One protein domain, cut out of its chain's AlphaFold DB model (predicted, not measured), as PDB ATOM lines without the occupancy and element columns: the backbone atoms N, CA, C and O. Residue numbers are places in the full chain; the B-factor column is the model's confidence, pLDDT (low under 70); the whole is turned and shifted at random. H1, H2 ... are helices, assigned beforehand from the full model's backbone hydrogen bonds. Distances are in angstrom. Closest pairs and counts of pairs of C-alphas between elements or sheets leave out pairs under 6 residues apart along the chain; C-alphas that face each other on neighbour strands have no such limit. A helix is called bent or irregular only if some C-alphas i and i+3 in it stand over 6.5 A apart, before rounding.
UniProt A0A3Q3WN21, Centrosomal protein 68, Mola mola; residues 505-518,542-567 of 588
ATOM      1  N   LEU A 505     235.598 198.886 234.315       83.75
ATOM      2  CA  LEU A 505     236.418 198.922 235.528       83.75
ATOM      3  C   LEU A 505     237.834 198.379 235.278       83.75
ATOM      4  O   LEU A 505     238.801 198.981 235.744       83.75
ATOM      5  N   GLU A 506     237.981 197.288 234.523       87.00
ATOM      6  CA  GLU A 506     239.296 196.765 234.141       87.00
ATOM      7  C   GLU A 506     240.064 197.774 233.274       87.00
ATOM      8  O   GLU A 506     241.228 198.058 233.555       87.00
ATOM      9  N   GLN A 507     239.404 198.390 232.287       83.06
ATOM     10  CA  GLN A 507     239.994 199.463 231.479       83.06
ATOM     11  C   GLN A 507     240.448 200.647 232.346       83.06
ATOM     12  O   GLN A 507     241.571 201.125 232.175       83.06
ATOM     13  N   LEU A 508     239.630 201.085 233.313       83.56
ATOM     14  CA  LEU A 508     239.999 202.147 234.256       83.56
ATOM     15  C   LEU A 508     241.251 201.773 235.061       83.56
ATOM     16  O   LEU A 508     242.170 202.581 235.173       83.56
ATOM     17  N   ILE A 509     241.316 200.546 235.582       85.81
ATOM     18  CA  ILE A 509     242.460 200.046 236.356       85.81
ATOM     19  C   ILE A 509     243.727 199.983 235.488       85.81
ATOM     20  O   ILE A 509     244.780 200.461 235.910       85.81
ATOM     21  N   GLN A 510     243.638 199.460 234.261       84.50
ATOM     22  CA  GLN A 510     244.772 199.399 233.331       84.50
ATOM     23  C   GLN A 510     245.277 200.803 232.942       84.50
ATOM     24  O   GLN A 510     246.489 201.032 232.921       84.50
ATOM     25  N   GLN A 511     244.376 201.764 232.688       80.50
ATOM     26  CA  GLN A 511     244.770 203.156 232.434       80.50
ATOM     27  C   GLN A 511     245.407 203.800 233.673       80.50
ATOM     28  O   GLN A 511     246.450 204.435 233.539       80.50
ATOM     29  N   LEU A 512     244.855 203.598 234.875       83.31
ATOM     30  CA  LEU A 512     245.427 204.135 236.115       83.31
ATOM     31  C   LEU A 512     246.841 203.599 236.391       83.31
ATOM     32  O   LEU A 512     247.703 204.387 236.773       83.31
ATOM     33  N   TYR A 513     247.115 202.315 236.129       81.75
ATOM     34  CA  TYR A 513     248.471 201.761 236.239       81.75
ATOM     35  C   TYR A 513     249.442 202.336 235.194       81.75
ATOM     36  O   TYR A 513     250.577 202.677 235.529       81.75
ATOM     37  N   SER A 514     249.007 202.506 233.940       80.50
ATOM     38  CA  SER A 514     249.834 203.150 232.904       80.50
ATOM     39  C   SER A 514     250.111 204.626 233.221       80.50
ATOM     40  O   SER A 514     251.203 205.140 232.968       80.50
ATOM     41  N   VAL A 515     249.143 205.315 233.830       76.44
ATOM     42  CA  VAL A 515     249.306 206.683 234.325       76.44
ATOM     43  C   VAL A 515     250.263 206.715 235.525       76.44
ATOM     44  O   VAL A 515     251.144 207.571 235.537       76.44
ATOM     45  N   SER A 516     250.185 205.780 236.482       75.12
ATOM     46  CA  SER A 516     251.102 205.752 237.636       75.12
ATOM     47  C   SER A 516     252.552 205.453 237.249       75.12
ATOM     48  O   SER A 516     253.448 206.143 237.728       75.12
ATOM     49  N   GLU A 517     252.795 204.514 236.326       76.50
ATOM     50  CA  GLU A 517     254.141 204.236 235.786       76.50
ATOM     51  C   GLU A 517     254.776 205.507 235.187       76.50
ATOM     52  O   GLU A 517     255.954 205.806 235.404       76.50
ATOM     53  N   ARG A 518     253.970 206.328 234.502       67.94
ATOM     54  CA  ARG A 518     254.411 207.612 233.937       67.94
ATOM     55  C   ARG A 518     254.639 208.700 234.996       67.94
ATOM     56  O   ARG A 518     255.451 209.586 234.740       67.94
ATOM     57  N   GLN A 542     247.696 216.693 234.061       70.88
ATOM     58  CA  GLN A 542     246.352 217.178 234.383       70.88
ATOM     59  C   GLN A 542     245.400 216.990 233.191       70.88
ATOM     60  O   GLN A 542     244.273 216.538 233.375       70.88
ATOM     61  N   ARG A 543     245.862 217.264 231.959       69.81
ATOM     62  CA  ARG A 543     245.084 217.020 230.732       69.81
ATOM     63  C   ARG A 543     244.830 215.531 230.490       69.81
ATOM     64  O   ARG A 543     243.724 215.180 230.096       69.81
ATOM     65  N   GLU A 544     245.813 214.669 230.731       66.25
ATOM     66  CA  GLU A 544     245.674 213.214 230.602       66.25
ATOM     67  C   GLU A 544     244.693 212.649 231.642       66.25
ATOM     68  O   GLU A 544     243.795 211.896 231.282       66.25
ATOM     69  N   VAL A 545     244.761 213.081 232.904       68.31
ATOM     70  CA  VAL A 545     243.771 212.723 233.937       68.31
ATOM     71  C   VAL A 545     242.371 213.218 233.550       68.31
ATOM     72  O   VAL A 545     241.407 212.458 233.640       68.31
ATOM     73  N   SER A 546     242.243 214.446 233.033       67.62
ATOM     74  CA  SER A 546     240.974 214.950 232.484       67.62
ATOM     75  C   SER A 546     240.489 214.156 231.261       67.62
ATOM     76  O   SER A 546     239.283 213.988 231.093       67.62
ATOM     77  N   ARG A 547     241.389 213.597 230.442       70.75
ATOM     78  CA  ARG A 547     241.048 212.715 229.307       70.75
ATOM     79  C   ARG A 547     240.399 211.399 229.760       70.75
ATOM     80  O   ARG A 547     239.613 210.830 229.008       70.75
ATOM     81  N   HIS A 548     240.665 210.957 230.992       65.88
ATOM     82  CA  HIS A 548     240.065 209.761 231.608       65.88
ATOM     83  C   HIS A 548     238.798 210.046 232.435       65.88
ATOM     84  O   HIS A 548     238.134 209.113 232.902       65.88
ATOM     85  N   GLN A 549     238.399 211.317 232.569       75.12
ATOM     86  CA  GLN A 549     237.119 211.709 233.169       75.12
ATOM     87  C   GLN A 549     235.898 211.006 232.532       75.12
ATOM     88  O   GLN A 549     235.111 210.460 233.307       75.12
ATOM     89  N   PRO A 550     235.713 210.945 231.190       76.00
ATOM     90  CA  PRO A 550     234.551 210.282 230.585       76.00
ATOM     91  C   PRO A 550     234.439 208.793 230.950       76.00
ATOM     92  O   PRO A 550     233.351 208.316 231.277       76.00
ATOM     93  N   LEU A 551     235.560 208.065 230.977       76.31
ATOM     94  CA  LEU A 551     235.586 206.649 231.357       76.31
ATOM     95  C   LEU A 551     235.288 206.470 232.856       76.31
ATOM     96  O   LEU A 551     234.495 205.607 233.233       76.31
ATOM     97  N   THR A 552     235.809 207.365 233.703       79.75
ATOM     98  CA  THR A 552     235.447 207.436 235.130       79.75
ATOM     99  C   THR A 552     233.942 207.680 235.318       79.75
ATOM    100  O   THR A 552     233.299 207.003 236.123       79.75
ATOM    101  N   THR A 553     233.333 208.596 234.551       79.38
ATOM    102  CA  THR A 553     231.879 208.827 234.608       79.38
ATOM    103  C   THR A 553     231.072 207.656 234.054       79.38
ATOM    104  O   THR A 553     230.002 207.386 234.593       79.38
ATOM    105  N   SER A 554     231.588 206.921 233.063       74.56
ATOM    106  CA  SER A 554     230.963 205.700 232.536       74.56
ATOM    107  C   SER A 554     230.884 204.607 233.606       74.56
ATOM    108  O   SER A 554     229.788 204.136 233.901       74.56
ATOM    109  N   VAL A 555     231.994 204.290 234.288       81.75
ATOM    110  CA  VAL A 555     232.019 203.328 235.415       81.75
ATOM    111  C   VAL A 555     231.056 203.746 236.537       81.75
ATOM    112  O   VAL A 555     230.335 202.918 237.095       81.75
ATOM    113  N   LEU A 556     230.985 205.045 236.848       82.88
ATOM    114  CA  LEU A 556     230.046 205.584 237.839       82.88
ATOM    115  C   LEU A 556     228.584 205.628 237.352       82.88
ATOM    116  O   LEU A 556     227.679 205.776 238.177       82.88
ATOM    117  N   HIS A 557     228.321 205.533 236.049       82.50
ATOM    118  CA  HIS A 557     226.973 205.450 235.489       82.50
ATOM    119  C   HIS A 557     226.504 203.992 235.422       82.50
ATOM    120  O   HIS A 557     225.471 203.663 236.005       82.50
ATOM    121  N   THR A 558     227.303 203.092 234.840       78.44
ATOM    122  CA  THR A 558     226.998 201.652 234.790       78.44
ATOM    123  C   THR A 558     226.901 201.045 236.188       78.44
ATOM    124  O   THR A 558     225.982 200.273 236.445       78.44
ATOM    125  N   GLY A 559     227.741 201.473 237.138       82.44
ATOM    126  CA  GLY A 559     227.629 201.078 238.546       82.44
ATOM    127  C   GLY A 559     226.325 201.531 239.223       82.44
ATOM    128  O   GLY A 559     225.805 200.822 240.084       82.44
ATOM    129  N   ARG A 560     225.744 202.674 238.817       82.31
ATOM    130  CA  ARG A 560     224.420 203.121 239.296       82.31
ATOM    131  C   ARG A 560     223.277 202.336 238.654       82.31
ATOM    132  O   ARG A 560     222.346 201.977 239.369       82.31
ATOM    133  N   LEU A 561     223.355 202.044 237.352       81.00
ATOM    134  CA  LEU A 561     222.378 201.191 236.659       81.00
ATOM    135  C   LEU A 561     222.348 199.790 237.284       81.00
ATOM    136  O   LEU A 561     221.298 199.332 237.721       81.00
ATOM    137  N   LEU A 562     223.520 199.172 237.450       81.94
ATOM    138  CA  LEU A 562     223.708 197.872 238.099       81.94
ATOM    139  C   LEU A 562     223.134 197.849 239.525       81.94
ATOM    140  O   LEU A 562     222.409 196.921 239.884       81.94
ATOM    141  N   LEU A 563     223.383 198.892 240.326       82.75
ATOM    142  CA  LEU A 563     222.788 199.025 241.662       82.75
ATOM    143  C   LEU A 563     221.257 199.192 241.605       82.75
ATOM    144  O   LEU A 563     220.553 198.667 242.468       82.75
ATOM    145  N   SER A 564     220.723 199.881 240.594       77.12
ATOM    146  CA  SER A 564     219.277 200.008 240.373       77.12
ATOM    147  C   SER A 564     218.633 198.661 240.032       77.12
ATOM    148  O   SER A 564     217.621 198.310 240.634       77.12
ATOM    149  N   CYS A 565     219.239 197.870 239.143       74.94
ATOM    150  CA  CYS A 565     218.763 196.530 238.784       74.94
ATOM    151  C   CYS A 565     218.815 195.558 239.979       74.94
ATOM    152  O   CYS A 565     217.877 194.794 240.196       74.94
ATOM    153  N   ILE A 566     219.854 195.624 240.823       77.88
ATOM    154  CA  ILE A 566     219.931 194.829 242.067       77.88
ATOM    155  C   ILE A 566     218.841 195.242 243.074       77.88
ATOM    156  O   ILE A 566     218.291 194.396 243.778       77.88
ATOM    157  N   ASN A 567     218.488 196.528 243.136       73.94
ATOM    158  CA  ASN A 567     217.397 197.006 243.989       73.94
ATOM    159  C   ASN A 567     216.000 196.651 243.440       73.94
ATOM    160  O   ASN A 567     215.088 196.438 244.238       73.94
TER     161      ASN A 567
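What this domain is: This is residues 505 to 518 and 542 to 567 of the 588 residues of the protein "Centrosomal protein 68" of Mola mola (UniProt A0A3Q3WN21). The printed part is a loose, elongated pair of helical pieces: the short H2 and, past one residue, the long H3 make one long arm, and H1, a separate shorter helix, runs the opposite way to H3 at a shallow tilt and comes near this arm only with its first residues, partway along it at residues 551 to 555 of H3. The arms come nearest each other at the first residues of H1 and the early part of H3, and residues 560 to 567 of H3 stick out beyond that place. The printed part has 40 residues with three named helices, in the order H1, H2, H3, and no named strand; its class is all helix. It is loose, with a radius of gyration of the C-alphas of 12.3 A, and has the outline of a rod spanning 40 by 17 by 9 A.

How they stand to each other: H1, residues 505 to 518, and H3, residues 549 to 567, only just touch, with 3 pairs of C-alphas within 8 A. Their closest C-alphas are those of Leu 505 and Val 555, 6.2 A apart. H1 touches H3 with residues 505 to 508 alone, and H3 touches H1 with residues 551 to 555 alone. Their lines stand at a shallow tilt of 29 degrees, and they run opposite ways; their centres are 18.6 A apart. H2, residues 542 to 547, is only just apart from H1, the closest C-alphas of the two being 8.2 A apart. H2 and H3 meet only through their link, the single residue His 548. Every O i to N i+4 pair is within hydrogen-bond range in H1 and H2, and 14 of 15 such pairs are in H3.

Where its parts are: H1 begins at Leu 505, with its C-alpha at (236.418, 198.922, 235.528), and measures 20.0 A from first to last C-alpha, ending at Arg 518. H2 has six residues, Gln 542 to Arg 547, with C-alpha 542 at (246.352, 217.178, 234.383). H3, the longest helix with 19 residues, measures 26.9 A from C-alpha 549 to C-alpha 567, which is at (217.397, 197.006, 243.989). None of the helices is bent or irregular.

The domain as a whole: The two C-alphas farthest apart are those of Arg 518 and Asn 567, at 39.8 A. Residues 560 to 567, which belong to H3, stand free; without them the body has 32 residues and spans 28 by 19 by 7 A. Residues 519 to 541 are cut out, and C-alphas 518 and 542 are 12.5 A apart across the cut. The link from H2 to H3 is tight, and that from H1 to H2 is across the cut. The mean pLDDT of the printed part is 77.8; residue 518, residues 543 to 546 and residue 548 are under 70, a low confidence of the model.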